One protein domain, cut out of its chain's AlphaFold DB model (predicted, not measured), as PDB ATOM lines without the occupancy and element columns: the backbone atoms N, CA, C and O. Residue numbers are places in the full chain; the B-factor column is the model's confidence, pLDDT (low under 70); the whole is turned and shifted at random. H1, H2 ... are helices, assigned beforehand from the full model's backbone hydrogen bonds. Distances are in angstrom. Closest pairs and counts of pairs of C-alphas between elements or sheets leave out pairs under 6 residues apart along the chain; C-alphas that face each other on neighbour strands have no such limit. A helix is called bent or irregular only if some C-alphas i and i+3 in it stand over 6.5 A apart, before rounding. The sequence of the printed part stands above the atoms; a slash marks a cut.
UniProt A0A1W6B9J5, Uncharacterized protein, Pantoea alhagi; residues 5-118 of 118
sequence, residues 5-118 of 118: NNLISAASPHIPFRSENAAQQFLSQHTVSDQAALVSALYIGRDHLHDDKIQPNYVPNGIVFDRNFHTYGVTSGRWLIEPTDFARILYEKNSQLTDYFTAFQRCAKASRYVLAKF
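Overview. This is residues 5 to 118 of the 118 residues of an uncharacterized protein of Pantoea alhagi (UniProt A0A1W6B9J5). One helix, H3, runs through the middle, and the long helix H4, bent into an L, folds round it: its first arm H4a packs on the first part of H3, and its second arm H4b crosses the last part of H3. H2 packs on H4a at the end away from the long loop, H1 bridges H2 and H4b, and the loop of residues 48 to 82 winds out in wide turns, reaching far from the helices at Thr 75. The printed part has 114 residues, with four named helices in the order H1, H2, H3, H4 and no named strand; the class is all helix. It is compact, with a radius of gyration of the C-alphas of 13.6 A and spans of 36 by 34 by 22 A.

Along the chain. H1 holds residues 5 to 14, beginning at C-alpha 5 at (109.747, 173.388, 193.065); it is only just irregular, with C-alphas 10 and 13 6.8 A apart. H2 holds residues 20 to 27. H3 holds residues 32 to 47 and is 22.7 A long, with C-alpha 32 at (113.839, 186.712, 201.983). H4, residues 83 to 110, was assigned as one helix by its hydrogen bonds but is bent, with C-alphas 92 and 95 8.9 A apart. Its arm H4a, residues 83 to 92, is 15.0 A long and irregular, with C-alphas 84 and 87 7.2 A apart. Its arm H4b, residues 95 to 110, is 24.2 A long and ends at C-alpha 110 at (95.366, 169.547, 191.036).

Arrangement. H1 and H2 form a helical hairpin; they only just touch, with 3 pairs of C-alphas within 8 A, closest at Ala 11 and Phe 26, 7.6 A, and run opposite ways at a shallow tilt of 34 degrees, only just short of steep. H1 only just touches residues 34 to 38 of H3, with 3 such pairs, closest at the C-alphas of Ile 8 and Leu 38, 6.9 A, about perpendicular at 84 degrees. H2 touches H4a, closest at the C-alphas of Gln 24 and Ala 87, 4.8 A, at a steep tilt of 60 degrees. H3 touches H4a with residues 32 to 39 alone, closest at the C-alphas of Val 39 and Phe 86, 6.6 A. H3 touches H4b with residues 41 to 46 alone, closest at the C-alphas of Gly 45 and Phe 104, 3.9 A, about perpendicular at 85 degrees. H1 and H4a are apart, as are H2 and H4b. Every O i to N i+4 pair is within hydrogen-bond range in H2 and H3; the counts are 4 of 6 in H1, 4 of 6 in H4a and 11 of 12 in H4b.

Size, cuts and confidence. The two C-alphas farthest apart, those of Arg 18 and Thr 75, are 37.9 A apart, and the printed part has no cut. The links H1 to H2 and H2 to H3 are tight; the link H3 to H4, 35 residues, is long, and in it residues 70 to 71 pair with residues 78 to 79, antiparallel. The pLDDT is under 70 at residues 60 to 64, 69, 71 to 78 and 116 to 118.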
ATOM      1  N   ASN A   5     109.293 174.776 193.165       93.44
ATOM      2  CA  ASN A   5     109.747 173.388 193.065       93.44
ATOM      3  C   ASN A   5     111.272 173.294 193.102       93.44
ATOM      4  O   ASN A   5     111.804 172.347 193.682       93.44
ATOM      5  N   ASN A   6     111.977 174.277 192.537       95.06
ATOM      6  CA  ASN A   6     113.435 174.344 192.630       95.06
ATOM      7  C   ASN A   6     113.880 174.621 194.072       95.06
ATOM      8  O   ASN A   6     114.820 173.988 194.541       95.06
ATOM      9  N   LEU A   7     113.178 175.503 194.796       95.19
ATOM     10  CA  LEU A   7     113.447 175.764 196.215       95.19
ATOM     11  C   LEU A   7     113.200 174.520 197.084       95.19
ATOM     12  O   LEU A   7     114.053 174.164 197.894       95.19
ATOM     13  N   ILE A   8     112.076 173.824 196.886       95.69
ATOM     14  CA  ILE A   8     111.763 172.568 197.589       95.69
ATOM     15  C   ILE A   8     112.820 171.499 197.276       95.69
ATOM     16  O   ILE A   8     113.311 170.827 198.182       95.69
ATOM     17  N   SER A   9     113.219 171.373 196.007       96.31
ATOM     18  CA  SER A   9     114.257 170.421 195.587       96.31
ATOM     19  C   SER A   9     115.615 170.747 196.208       96.31
ATOM     20  O   SER A   9     116.334 169.831 196.596       96.31
ATOM     21  N   ALA A  10     115.954 172.032 196.350       96.75
ATOM     22  CA  ALA A  10     117.166 172.476 197.031       96.75
ATOM     23  C   ALA A  10     117.116 172.218 198.544       96.75
ATOM     24  O   ALA A  10     118.139 171.882 199.128       96.75
ATOM     25  N   ALA A  11     115.943 172.327 199.178       95.88
ATOM     26  CA  ALA A  11     115.765 172.027 200.599       95.88
ATOM     27  C   ALA A  11     115.824 170.518 200.897       95.88
ATOM     28  O   ALA A  11     116.308 170.122 201.956       95.88
ATOM     29  N   SER A  12     115.364 169.668 199.972       95.75
ATOM     30  CA  SER A  12     115.199 168.222 200.182       95.75
ATOM     31  C   SER A  12     116.430 167.489 200.744       95.75
ATOM     32  O   SER A  12     116.236 166.680 201.650       95.75
ATOM     33  N   PRO A  13     117.678 167.733 200.291       96.25
ATOM     34  CA  PRO A  13     118.864 167.062 200.832       96.25
ATOM     35  C   PRO A  13     119.217 167.484 202.264       96.25
ATOM     36  O   PRO A  13     119.993 166.803 202.933       96.25
ATOM     37  N   HIS A  14     118.679 168.614 202.728       96.06
ATOM     38  CA  HIS A  14     118.906 169.139 204.072       96.06
ATOM     39  C   HIS A  14     117.842 168.691 205.074       96.06
ATOM     40  O   HIS A  14     118.010 168.959 206.259       96.06
ATOM     41  N   ILE A  15     116.774 168.025 204.623       95.75
ATOM     42  CA  ILE A  15     115.681 167.535 205.464       95.75
ATOM     43  C   ILE A  15     115.977 166.078 205.864       95.75
ATOM     44  O   ILE A  15     116.202 165.246 204.986       95.75
ATOM     45  N   PRO A  16     115.949 165.723 207.162       96.88
ATOM     46  CA  PRO A  16     115.711 166.593 208.312       96.88
ATOM     47  C   PRO A  16     116.885 167.548 208.604       96.88
ATOM     48  O   PRO A  16     118.050 167.135 208.620       96.88
ATOM     49  N   PHE A  17     116.578 168.816 208.902       95.62
ATOM     50  CA  PHE A  17     117.577 169.797 209.321       95.62
ATOM     51  C   PHE A  17     118.155 169.390 210.677       95.62
ATOM     52  O   PHE A  17     117.433 169.169 211.651       95.62
ATOM     53  N   ARG A  18     119.490 169.317 210.750       95.62
ATOM     54  CA  ARG A  18     120.209 168.858 211.953       95.62
ATOM     55  C   ARG A  18     120.158 169.849 213.119       95.62
ATOM     56  O   ARG A  18     120.404 169.456 214.253       95.62
ATOM     57  N   SER A  19     119.892 171.122 212.840       97.31
ATOM     58  CA  SER A  19     119.726 172.187 213.831       97.31
ATOM     59  C   SER A  19     119.033 173.396 213.201       97.31
ATOM     60  O   SER A  19     119.031 173.545 211.977       97.31
ATOM     61  N   GLU A  20     118.519 174.301 214.034       97.38
ATOM     62  CA  GLU A  20     118.025 175.607 213.584       97.38
ATOM     63  C   GLU A  20     119.110 176.400 212.847       97.38
ATOM     64  O   GLU A  20     118.850 176.974 211.794       97.38
ATOM     65  N   ASN A  21     120.362 176.348 213.315       97.62
ATOM     66  CA  ASN A  21     121.479 176.990 212.624       97.62
ATOM     67  C   ASN A  21     121.731 176.389 211.228       97.62
ATOM     68  O   ASN A  21     122.052 177.123 210.300       97.62
ATOM     69  N   ALA A  22     121.559 175.075 211.044       97.50
ATOM     70  CA  ALA A  22     121.670 174.457 209.720       97.50
ATOM     71  C   ALA A  22     120.538 174.918 208.782       97.50
ATOM     72  O   ALA A  22     120.786 175.188 207.607       97.50
ATOM     73  N   ALA A  23     119.316 175.064 209.307       97.19
ATOM     74  CA  ALA A  23     118.203 175.652 208.564       97.19
ATOM     75  C   ALA A  23     118.477 177.123 208.206       97.19
ATOM     76  O   ALA A  23     118.287 177.522 207.061       97.19
ATOM     77  N   GLN A  24     119.012 177.912 209.142       97.69
ATOM     78  CA  GLN A  24     119.400 179.305 208.907       97.69
ATOM     79  C   GLN A  24     120.504 179.432 207.850       97.69
ATOM     80  O   GLN A  24     120.440 180.317 206.998       97.69
ATOM     81  N   GLN A  25     121.505 178.546 207.880       97.56
ATOM     82  CA  GLN A  25     122.575 178.498 206.882       97.56
ATOM     83  C   GLN A  25     122.023 178.209 205.486       97.56
ATOM     84  O   GLN A  25     122.381 178.912 204.544       97.56
ATOM     85  N   PHE A  26     121.119 177.237 205.358       97.19
ATOM     86  CA  PHE A  26     120.417 176.974 204.104       97.19
ATOM     87  C   PHE A  26     119.623 178.207 203.637       97.19
ATOM     88  O   PHE A  26     119.841 178.700 202.533       97.19
ATOM     89  N   LEU A  27     118.779 178.779 204.502       96.62
ATOM     90  CA  LEU A  27     117.960 179.949 204.163       96.62
ATOM     91  C   LEU A  27     118.798 181.172 203.767       96.62
ATOM     92  O   LEU A  27     118.392 181.921 202.882       96.62
ATOM     93  N   SER A  28     119.985 181.355 204.357       96.50
ATOM     94  CA  SER A  28     120.883 182.480 204.047       96.50
ATOM     95  C   SER A  28     121.401 182.494 202.602       96.50
ATOM     96  O   SER A  28     121.877 183.526 202.134       96.50
ATOM     97  N   GLN A  29     121.266 181.378 201.874       96.06
ATOM     98  CA  GLN A  29     121.609 181.271 200.451       96.06
ATOM     99  C   GLN A  29     120.490 181.788 199.533       96.06
ATOM    100  O   GLN A  29     120.670 181.883 198.319       96.06
ATOM    101  N   HIS A  30     119.333 182.128 200.101       95.19
ATOM    102  CA  HIS A  30     118.131 182.519 199.381       95.19
ATOM    103  C   HIS A  30     117.674 183.923 199.780       95.19
ATOM    104  O   HIS A  30     117.905 184.394 200.894       95.19
ATOM    105  N   THR A  31     116.986 184.605 198.863       93.56
ATOM    106  CA  THR A  31     116.357 185.900 199.164       93.56
ATOM    107  C   THR A  31     115.241 185.730 200.195       93.56
ATOM    108  O   THR A  31     114.602 184.683 200.226       93.56
ATOM    109  N   VAL A  32     114.929 186.765 200.983       90.88
ATOM    110  CA  VAL A  32     113.839 186.712 201.983       90.88
ATOM    111  C   VAL A  32     112.511 186.251 201.368       90.88
ATOM    112  O   VAL A  32     111.788 185.469 201.974       90.88
ATOM    113  N   SER A  33     112.212 186.666 200.135       89.06
ATOM    114  CA  SER A  33     110.995 186.233 199.439       89.06
ATOM    115  C   SER A  33     111.026 184.746 199.051       89.06
ATOM    116  O   SER A  33     109.999 184.081 199.097       89.06
ATOM    117  N   ASP A  34     112.191 184.193 198.699       93.12
ATOM    118  CA  ASP A  34     112.338 182.752 198.443       93.12
ATOM    119  C   ASP A  34     112.290 181.935 199.747       93.12
ATOM    120  O   ASP A  34     111.709 180.851 199.777       93.12
ATOM    121  N   GLN A  35     112.838 182.469 200.842       94.06
ATOM    122  CA  GLN A  35     112.704 181.870 202.173       94.06
ATOM    123  C   GLN A  35     111.230 181.820 202.601       94.06
ATOM    124  O   GLN A  35     110.742 180.778 203.039       94.06
ATOM    125  N   ALA A  36     110.502 182.920 202.400       91.56
ATOM    126  CA  ALA A  36     109.072 182.985 202.658       91.56
ATOM    127  C   ALA A  36     108.297 181.977 201.810       91.56
ATOM    128  O   ALA A  36     107.428 181.292 202.335       91.56
ATOM    129  N   ALA A  37     108.657 181.811 200.532       92.25
ATOM    130  CA  ALA A  37     107.999 180.858 199.643       92.25
ATOM    131  C   ALA A  37     108.031 179.425 200.203       92.25
ATOM    132  O   ALA A  37     107.028 178.716 200.136       92.25
ATOM    133  N   LEU A  38     109.156 179.015 200.798       94.25
ATOM    134  CA  LEU A  38     109.290 177.713 201.458       94.25
ATOM    135  C   LEU A  38     108.382 177.592 202.683       94.25
ATOM    136  O   LEU A  38     107.703 176.581 202.846       94.25
ATOM    137  N   VAL A  39     108.340 178.617 203.533       93.88
ATOM    138  CA  VAL A  39     107.480 178.619 204.725       93.88
ATOM    139  C   VAL A  39     106.002 178.604 204.327       93.88
ATOM    140  O   VAL A  39     105.222 177.813 204.853       93.88
ATOM    141  N   SER A  40     105.626 179.394 203.328       90.81
ATOM    142  CA  SER A  40     104.284 179.434 202.753       90.81
ATOM    143  C   SER A  40     103.863 178.073 202.198       90.81
ATOM    144  O   SER A  40     102.814 177.546 202.571       90.81
ATOM    145  N   ALA A  41     104.706 177.458 201.361       92.69
ATOM    146  CA  ALA A  41     104.460 176.129 200.803       92.69
ATOM    147  C   ALA A  41     104.298 175.063 201.898       92.69
ATOM    148  O   ALA A  41     103.411 174.216 201.805       92.69
ATOM    149  N   LEU A  42     105.105 175.134 202.961       94.19
ATOM    150  CA  LEU A  42     104.991 174.263 204.130       94.19
ATOM    151  C   LEU A  42     103.621 174.383 204.801       94.19
ATOM    152  O   LEU A  42     102.988 173.359 205.050       94.19
ATOM    153  N   TYR A  43     103.153 175.597 205.108       91.69
ATOM    154  CA  TYR A  43     101.881 175.778 205.819       91.69
ATOM    155  C   TYR A  43     100.691 175.354 204.966       91.69
ATOM    156  O   TYR A  43      99.828 174.620 205.445       91.69
ATOM    157  N   ILE A  44     100.698 175.726 203.685       90.81
ATOM    158  CA  ILE A  44      99.675 175.289 202.734       90.81
ATOM    159  C   ILE A  44      99.658 173.762 202.649       90.81
ATOM    160  O   ILE A  44      98.598 173.149 202.730       90.81
ATOM    161  N   GLY A  45     100.825 173.137 202.504       93.94
ATOM    162  CA  GLY A  45     100.951 171.689 202.409       93.94
ATOM    163  C   GLY A  45     100.486 170.954 203.660       93.94
ATOM    164  O   GLY A  45      99.755 169.972 203.560       93.94
ATOM    165  N   ARG A  46     100.849 171.461 204.842       94.69
ATOM    166  CA  ARG A  46     100.385 170.939 206.132       94.69
ATOM    167  C   ARG A  46      98.867 170.966 206.236       94.69
ATOM    168  O   ARG A  46      98.268 169.967 206.621       94.69
ATOM    169  N   ASP A  47      98.257 172.095 205.893       92.88
ATOM    170  CA  ASP A  47      96.812 172.274 206.024       92.88
ATOM    171  C   ASP A  47      96.025 171.442 204.990       92.88
ATOM    172  O   ASP A  47      94.842 171.190 205.188       92.88
ATOM    173  N   HIS A  48      96.695 170.950 203.940       94.75
ATOM    174  CA  HIS A  48      96.127 170.102 202.885       94.75
ATOM    175  C   HIS A  48      96.743 168.695 202.848       94.75
ATOM    176  O   HIS A  48      96.728 168.023 201.812       94.75
ATOM    177  N   LEU A  49      97.294 168.215 203.968       95.44
ATOM    178  CA  LEU A  49      97.998 166.928 204.022       95.44
ATOM    179  C   LEU A  49      97.131 165.760 203.521       95.44
ATOM    180  O   LEU A  49      97.634 164.863 202.838       95.44
ATOM    181  N   HIS A  50      95.829 165.814 203.802       95.12
ATOM    182  CA  HIS A  50      94.838 164.795 203.441       95.12
ATOM    183  C   HIS A  50      93.902 165.213 202.301       95.12
ATOM    184  O   HIS A  50      92.956 164.491 201.999       95.12
ATOM    185  N   ASP A  51      94.177 166.349 201.661       93.75
ATOM    186  CA  ASP A  51      93.381 166.860 200.552       93.75
ATOM    187  C   ASP A  51      94.048 166.585 199.200       93.75
ATOM    188  O   ASP A  51      95.274 166.476 199.080       93.75
ATOM    189  N   ASP A  52      93.230 166.533 198.152       91.94
ATOM    190  CA  ASP A  52      93.696 166.388 196.768       91.94
ATOM    191  C   ASP A  52      93.836 167.727 196.039       91.94
ATOM    192  O   ASP A  52      94.412 167.782 194.955       91.94
ATOM    193  N   LYS A  53      93.304 168.813 196.605       91.31
ATOM    194  CA  LYS A  53      93.290 170.156 196.017       91.31
ATOM    195  C   LYS A  53      93.359 171.213 197.114       91.31
ATOM    196  O   LYS A  53      92.990 170.947 198.250       91.31
ATOM    197  N   ILE A  54      93.768 172.422 196.745       87.50
ATOM    198  CA  ILE A  54      93.652 173.587 197.616       87.50
ATOM    199  C   ILE A  54      92.164 173.859 197.829       87.50
ATOM    200  O   ILE A  54      91.399 173.953 196.861       87.50
ATOM    201  N   GLN A  55      91.747 173.947 199.089       82.06
ATOM    202  CA  GLN A  55      90.354 174.179 199.433       82.06
ATOM    203  C   GLN A  55      89.895 175.543 198.892       82.06
ATOM    204  O   GLN A  55      90.626 176.536 198.996       82.06
ATOM    205  N   PRO A  56      88.680 175.636 198.319       78.06
ATOM    206  CA  PRO A  56      88.095 176.925 197.976       78.06
ATOM    207  C   PRO A  56      88.060 177.828 199.211       78.06
ATOM    208  O   PRO A  56      87.647 177.388 200.282       78.06
ATOM    209  N   ASN A  57      88.466 179.089 199.063       75.50
ATOM    210  CA  ASN A  57      88.544 180.056 200.165       75.50
ATOM    211  C   ASN A  57      89.482 179.636 201.317       75.50
ATOM    212  O   ASN A  57      89.278 180.077 202.446       75.50
ATOM    213  N   TYR A  58      90.506 178.810 201.047       78.75
ATOM    214  CA  TYR A  58      91.530 178.449 202.040       78.75
ATOM    215  C   TYR A  58      92.127 179.684 202.732       78.75
ATOM    216  O   TYR A  58      92.329 179.700 203.944       78.75
ATOM    217  N   VAL A  59      92.367 180.741 201.958       72.00
ATOM    218  CA  VAL A  59      92.862 182.012 202.473       72.00
ATOM    219  C   VAL A  59      91.679 182.962 202.709       72.00
ATOM    220  O   VAL A  59      90.892 183.167 201.779       72.00
ATOM    221  N   PRO A  60      91.533 183.553 203.914       68.62
ATOM    222  CA  PRO A  60      90.489 184.531 204.200       68.62
ATOM    223  C   PRO A  60      90.516 185.728 203.244       68.62
ATOM    224  O   PRO A  60      91.572 186.129 202.752       68.62
ATOM    225  N   ASN A  61      89.357 186.361 203.048       63.22
ATOM    226  CA  ASN A  61      89.262 187.612 202.295       63.22
ATOM    227  C   ASN A  61      90.249 188.654 202.853       63.22
ATOM    228  O   ASN A  61      90.212 188.969 204.041       63.22
ATOM    229  N   GLY A  62      91.115 189.194 201.990       60.09
ATOM    230  CA  GLY A  62      92.144 190.169 202.377       60.09
ATOM    231  C   GLY A  62      93.519 189.569 202.688       60.09
ATOM    232  O   GLY A  62      94.446 190.314 202.988       60.09
ATOM    233  N   ILE A  63      93.700 188.254 202.579       64.31
ATOM    234  CA  ILE A  63      95.025 187.627 202.534       64.31
ATOM    235  C   ILE A  63      95.209 187.064 201.122       64.31
ATOM    236  O   ILE A  63      94.272 186.535 200.521       64.31
ATOM    237  N   VAL A  64      96.400 187.234 200.551       64.81
ATOM    238  CA  VAL A  64      96.704 186.684 199.228       64.81
ATOM    239  C   VAL A  64      97.372 185.333 199.407       64.81
ATOM    240  O   VAL A  64      98.273 185.170 200.224       64.81
ATOM    241  N   PHE A  65      96.915 184.354 198.628       70.06
ATOM    242  CA  PHE A  65      97.627 183.097 198.446       70.06
ATOM    243  C   PHE A  65      98.874 183.368 197.591       70.06
ATOM    244  O   PHE A  65      98.847 183.212 196.371       70.06
ATOM    245  N   ASP A  66      99.933 183.864 198.224       73.25
ATOM    246  CA  ASP A  66     101.223 184.153 197.599       73.25
ATOM    247  C   ASP A  66     102.381 183.516 198.375       73.25
ATOM    248  O   ASP A  66     102.225 182.999 199.484       73.25
ATOM    249  N   ARG A  67     103.577 183.568 197.784       82.56
ATOM    250  CA  ARG A  67     104.815 183.142 198.437       82.56
ATOM    251  C   ARG A  67     105.159 183.872 199.727       82.56
ATOM    252  O   ARG A  67     105.951 183.341 200.497       82.56
ATOM    253  N   ASN A  68     104.656 185.084 199.950       74.69
ATOM    254  CA  ASN A  68     105.129 185.934 201.037       74.69
ATOM    255  C   ASN A  68     104.255 185.841 202.296       74.69
ATOM    256  O   ASN A  68     104.648 186.403 203.314       74.69
ATOM    257  N   PHE A  69     103.106 185.149 202.251       68.75
ATOM    258  CA  PHE A  69     102.175 185.049 203.385       68.75
ATOM    259  C   PHE A  69     101.950 186.438 204.021       68.75
ATOM    260  O   PHE A  69     102.107 186.652 205.223       68.75
ATOM    261  N   HIS A  70     101.647 187.433 203.188       70.19
ATOM    262  CA  HIS A  70     101.360 188.790 203.647       70.19
ATOM    263  C   HIS A  70      99.856 188.985 203.870       70.19
ATOM    264  O   HIS A  70      99.028 188.539 203.072       70.19
ATOM    265  N   THR A  71      99.478 189.735 204.909       55.91
ATOM    266  CA  THR A  71      98.125 190.313 204.971       55.91
ATOM    267  C   THR A  71      98.039 191.487 203.998       55.91
ATOM    268  O   THR A  71      98.849 192.414 204.092       55.91
ATOM    269  N   TYR A  72      97.051 191.503 203.103       51.25
ATOM    270  CA  TYR A  72      96.742 192.694 202.314       51.25
ATOM    271  C   TYR A  72      95.995 193.707 203.196       51.25
ATOM    272  O   TYR A  72      95.017 193.375 203.859       51.25
ATOM    273  N   GLY A  73      96.467 194.957 203.211       47.38
ATOM    274  CA  GLY A  73      95.843 196.050 203.971       47.38
ATOM    275  C   GLY A  73      96.770 197.221 204.300       47.38
ATOM    276  O   GLY A  73      96.299 198.303 204.631       47.38
ATOM    277  N   VAL A  74      98.083 197.048 204.158       39.81
ATOM    278  CA  VAL A  74      99.064 198.123 204.327       39.81
ATOM    279  C   VAL A  74      99.948 198.186 203.093       39.81
ATOM    280  O   VAL A  74     100.449 197.172 202.621       39.81
ATOM    281  N   THR A  75     100.148 199.401 202.591       43.59
ATOM    282  CA  THR A  75     101.004 199.799 201.455       43.59
ATOM    283  C   THR A  75     102.469 199.343 201.593       43.59
ATOM    284  O   THR A  75     103.267 199.481 200.671       43.59
ATOM    285  N   SER A  76     102.794 198.754 202.740       53.72
ATOM    286  CA  SER A  76     103.965 197.966 203.096       53.72
ATOM    287  C   SER A  76     103.444 196.705 203.804       53.72
ATOM    288  O   SER A  76     103.036 196.794 204.963       53.72
ATOM    289  N   GLY A  77     103.343 195.570 203.105       60.50
ATOM    290  CA  GLY A  77     102.746 194.339 203.646       60.50
ATOM    291  C   GLY A  77     103.334 193.940 205.005       60.50
ATOM    292  O   GLY A  77     104.541 194.051 205.215       60.50
ATOM    293  N   ARG A  78     102.482 193.504 205.941       67.81
ATOM    294  CA  ARG A  78     102.923 192.902 207.206       67.81
ATOM    295  C   ARG A  78     103.102 191.401 206.990       67.81
ATOM    296  O   ARG A  78     102.199 190.739 206.471       67.81
ATOM    297  N   TRP A  79     104.253 190.886 207.407       71.38
ATOM    298  CA  TRP A  79     104.532 189.459 207.490       71.38
ATOM    299  C   TRP A  79     103.531 188.775 208.428       71.38
ATOM    300  O   TRP A  79     103.392 189.179 209.581       71.38
ATOM    301  N   LEU A  80     102.815 187.747 207.953       76.50
ATOM    302  CA  LEU A  80     102.076 186.854 208.864       76.50
ATOM    303  C   LEU A  80     103.040 186.038 209.726       76.50
ATOM    304  O   LEU A  80     102.702 185.650 210.842       76.50
ATOM    305  N   ILE A  81     104.228 185.775 209.186       82.69
ATOM    306  CA  ILE A  81     105.319 185.063 209.834       82.69
ATOM    307  C   ILE A  81     106.578 185.883 209.597       82.69
ATOM    308  O   ILE A  81     106.990 186.050 208.450       82.69
ATOM    309  N   GLU A  82     107.170 186.400 210.670       88.00
ATOM    310  CA  GLU A  82     108.370 187.226 210.570       88.00
ATOM    311  C   GLU A  82     109.549 186.408 210.011       88.00
ATOM    312  O   GLU A  82     109.745 185.258 210.419       88.00
ATOM    313  N   PRO A  83     110.387 186.976 209.121       89.62
ATOM    314  CA  PRO A  83     111.525 186.256 208.545       89.62
ATOM    315  C   PRO A  83     112.503 185.682 209.577       89.62
ATOM    316  O   PRO A  83     113.158 184.673 209.320       89.62
ATOM    317  N   THR A  84     112.578 186.291 210.763       92.31
ATOM    318  CA  THR A  84     113.383 185.802 211.890       92.31
ATOM    319  C   THR A  84     112.933 184.436 212.411       92.31
ATOM    320  O   THR A  84     113.727 183.745 213.037       92.31
ATOM    321  N   ASP A  85     111.692 184.021 212.142       93.81
ATOM    322  CA  ASP A  85     111.144 182.731 212.572       93.81
ATOM    323  C   ASP A  85     111.328 181.608 211.540       93.81
ATOM    324  O   ASP A  85     111.104 180.439 211.858       93.81
ATOM    325  N   PHE A  86     111.736 181.913 210.303       95.00
ATOM    326  CA  PHE A  86     111.741 180.934 209.211       95.00
ATOM    327  C   PHE A  86     112.650 179.729 209.485       95.00
ATOM    328  O   PHE A  86     112.242 178.585 209.267       95.00
ATOM    329  N   ALA A  87     113.863 179.961 209.997       96.88
ATOM    330  CA  ALA A  87     114.806 178.888 210.310       96.88
ATOM    331  C   ALA A  87     114.266 177.962 211.406       96.88
ATOM    332  O   ALA A  87     114.289 176.736 211.258       96.88
ATOM    333  N   ARG A  88     113.716 178.561 212.469       97.00
ATOM    334  CA  ARG A  88     113.075 177.847 213.571       97.00
ATOM    335  C   ARG A  88     111.906 177.002 213.076       97.00
ATOM    336  O   ARG A  88     111.831 175.826 213.411       97.00
ATOM    337  N   ILE A  89     111.046 177.549 212.217       96.06
ATOM    338  CA  ILE A  89     109.903 176.823 211.645       96.06
ATOM    339  C   ILE A  89     110.357 175.593 210.850       96.06
ATOM    340  O   ILE A  89     109.814 174.505 211.055       96.06
ATOM    341  N   LEU A  90     111.357 175.729 209.969       95.50
ATOM    342  CA  LEU A  90     111.881 174.584 209.215       95.50
ATOM    343  C   LEU A  90     112.465 173.516 210.148       95.50
ATOM    344  O   LEU A  90     112.185 172.328 209.982       95.50
ATOM    345  N   TYR A  91     113.233 173.926 211.157       97.19
ATOM    346  CA  TYR A  91     113.820 173.003 212.123       97.19
ATOM    347  C   TYR A  91     112.783 172.319 213.025       97.19
ATOM    348  O   TYR A  91     112.926 171.135 213.310       97.19
ATOM    349  N   GLU A  92     111.725 173.013 213.447       95.62
ATOM    350  CA  GLU A  92     110.666 172.438 214.284       95.62
ATOM    351  C   GLU A  92     109.779 171.450 213.511       95.62
ATOM    352  O   GLU A  92     109.340 170.450 214.078       95.62
ATOM    353  N   LYS A  93     109.489 171.709 212.225       94.19
ATOM    354  CA  LYS A  93     108.691 170.788 211.386       94.19
ATOM    355  C   LYS A  93     109.503 169.612 210.857       94.19
ATOM    356  O   LYS A  93     108.968 168.516 210.701       94.19
ATOM    357  N   ASN A  94     110.789 169.833 210.625       90.88
ATOM    358  CA  ASN A  94     111.807 168.828 210.372       90.88
ATOM    359  C   ASN A  94     111.398 167.697 209.408       90.88
ATOM    360  O   ASN A  94     111.163 167.944 208.231       90.88
ATOM    361  N   SER A  95     111.286 166.456 209.883       92.25
ATOM    362  CA  SER A  95     110.947 165.289 209.063       92.25
ATOM    363  C   SER A  95     109.583 165.393 208.378       92.25
ATOM    364  O   SER A  95     109.401 164.802 207.319       92.25
ATOM    365  N   GLN A  96     108.646 166.175 208.924       96.44
ATOM    366  CA  GLN A  96     107.328 166.378 208.318       96.44
ATOM    367  C   GLN A  96     107.374 167.298 207.090       96.44
ATOM    368  O   GLN A  96     106.418 167.340 206.318       96.44
ATOM    369  N   LEU A  97     108.472 168.039 206.887       96.19
ATOM    370  CA  LEU A  97     108.621 168.957 205.755       96.19
ATOM    371  C   LEU A  97     108.436 168.250 204.413       96.19
ATOM    372  O   LEU A  97     107.803 168.806 203.520       96.19
ATOM    373  N   THR A  98     108.949 167.026 204.277       96.75
ATOM    374  CA  THR A  98     108.811 166.239 203.046       96.75
ATOM    375  C   THR A  98     107.345 165.978 202.713       96.75
ATOM    376  O   THR A  98     106.927 166.190 201.572       96.75
ATOM    377  N   ASP A  99     106.548 165.588 203.707       97.50
ATOM    378  CA  ASP A  99     105.122 165.319 203.521       97.50
ATOM    379  C   ASP A  99     104.359 166.606 203.198       97.50
ATOM    380  O   ASP A  99     103.533 166.628 202.285       97.50
ATOM    381  N   TYR A 100     104.682 167.705 203.885       97.50
ATOM    382  CA  TYR A 100     104.059 169.004 203.641       97.50
ATOM    383  C   TYR A 100     104.373 169.531 202.240       97.50
ATOM    384  O   TYR A 100     103.458 169.898 201.505       97.50
ATOM    385  N   PHE A 101     105.634 169.507 201.808       96.75
ATOM    386  CA  PHE A 101     105.991 169.936 200.455       96.75
ATOM    387  C   PHE A 101     105.355 169.052 199.379       96.75
ATOM    388  O   PHE A 101     104.849 169.573 198.384       96.75
ATOM    389  N   THR A 102     105.288 167.741 199.613       96.06
ATOM    390  CA  THR A 102     104.607 166.805 198.708       96.06
ATOM    391  C   THR A 102     103.112 167.121 198.604       96.06
ATOM    392  O   THR A 102     102.565 167.186 197.500       96.06
ATOM    393  N   ALA A 103     102.443 167.365 199.734       96.31
ATOM    394  CA  ALA A 103     101.030 167.736 199.770       96.31
ATOM    395  C   ALA A 103     100.770 169.080 199.072       96.31
ATOM    396  O   ALA A 103      99.835 169.182 198.276       96.31
ATOM    397  N   PHE A 104     101.629 170.081 199.286       94.56
ATOM    398  CA  PHE A 104     101.556 171.365 198.590       94.56
ATOM    399  C   PHE A 104     101.652 171.191 197.071       94.56
ATOM    400  O   PHE A 104     100.775 171.656 196.341       94.56
ATOM    401  N   GLN A 105     102.671 170.473 196.585       94.31
ATOM    402  CA  GLN A 105     102.865 170.232 195.152       94.31
ATOM    403  C   GLN A 105     101.681 169.475 194.534       94.31
ATOM    404  O   GLN A 105     101.199 169.859 193.463       94.31
ATOM    405  N   ARG A 106     101.173 168.438 195.221       94.69
ATOM    406  CA  ARG A 106      99.974 167.682 194.815       94.69
ATOM    407  C   ARG A 106      98.770 168.612 194.663       94.69
ATOM    408  O   ARG A 106      98.177 168.677 193.583       94.69
ATOM    409  N   CYS A 107      98.442 169.355 195.716       93.19
ATOM    410  CA  CYS A 107      97.246 170.187 195.770       93.19
ATOM    411  C   CYS A 107      97.317 171.370 194.802       93.19
ATOM    412  O   CYS A 107      96.332 171.671 194.122       93.19
ATOM    413  N   ALA A 108      98.478 172.020 194.683       89.88
ATOM    414  CA  ALA A 108      98.676 173.128 193.756       89.88
ATOM    415  C   ALA A 108      98.514 172.679 192.297       89.88
ATOM    416  O   ALA A 108      97.810 173.332 191.523       89.88
ATOM    417  N   LYS A 109      99.083 171.518 191.939       90.19
ATOM    418  CA  LYS A 109      98.929 170.920 190.606       90.19
ATOM    419  C   LYS A 109      97.469 170.587 190.301       90.19
ATOM    420  O   LYS A 109      96.971 170.963 189.239       90.19
ATOM    421  N   ALA A 110      96.773 169.914 191.216       89.19
ATOM    422  CA  ALA A 110      95.366 169.547 191.036       89.19
ATOM    423  C   ALA A 110      94.442 170.769 190.913       89.19
ATOM    424  O   ALA A 110      93.486 170.761 190.140       89.19
ATOM    425  N   SER A 111      94.779 171.853 191.614       86.38
ATOM    426  CA  SER A 111      94.051 173.128 191.568       86.38
ATOM    427  C   SER A 111      94.437 174.005 190.371       86.38
ATOM    428  O   SER A 111      93.919 175.109 190.232       86.38
ATOM    429  N   ARG A 112      95.337 173.526 189.496       83.88
ATOM    430  CA  ARG A 112      95.859 174.248 188.322       83.88
ATOM    431  C   ARG A 112      96.534 175.583 188.669       83.88
ATOM    432  O   ARG A 112      96.560 176.492 187.839       83.88
ATOM    433  N   TYR A 113      97.109 175.700 189.868       79.38
ATOM    434  CA  TYR A 113      97.945 176.847 190.210       79.38
ATOM    435  C   TYR A 113      99.242 176.811 189.401       79.38
ATOM    436  O   TYR A 113      99.911 175.782 189.287       79.38
ATOM    437  N   VAL A 114      99.618 177.962 188.846       74.00
ATOM    438  CA  VAL A 114     100.880 178.113 188.119       74.00
ATOM    439  C   VAL A 114     101.998 178.307 189.143       74.00
ATOM    440  O   VAL A 114     102.292 179.434 189.520       74.00
ATOM    441  N   LEU A 115     102.623 177.212 189.586       72.94
ATOM    442  CA  LEU A 115     103.700 177.230 190.591       72.94
ATOM    443  C   LEU A 115     104.904 178.107 190.202       72.94
ATOM    444  O   LEU A 115     105.541 178.684 191.074       72.94
ATOM    445  N   ALA A 116     105.155 178.300 188.903       67.94
ATOM    446  CA  ALA A 116     106.178 179.230 188.413       67.94
ATOM    447  C   ALA A 116     105.887 180.708 188.744       67.94
ATOM    448  O   ALA A 116     106.763 181.560 188.621       67.94
ATOM    449  N   LYS A 117     104.642 181.026 189.120       66.88
ATOM    450  CA  LYS A 117     104.196 182.360 189.538       66.88
ATOM    451  C   LYS A 117     103.978 182.461 191.052       66.88
ATOM    452  O   LYS A 117     103.475 183.492 191.486       66.88
ATOM    453  N   PHE A 118     104.297 181.401 191.803       68.69
ATOM    454  CA  PHE A 118     104.123 181.347 193.252       68.69
ATOM    455  C   PHE A 118     105.153 182.221 193.972       68.69
ATOM    456  O   PHE A 118     106.384 182.001 193.830       68.69
TER     457      PHE A 118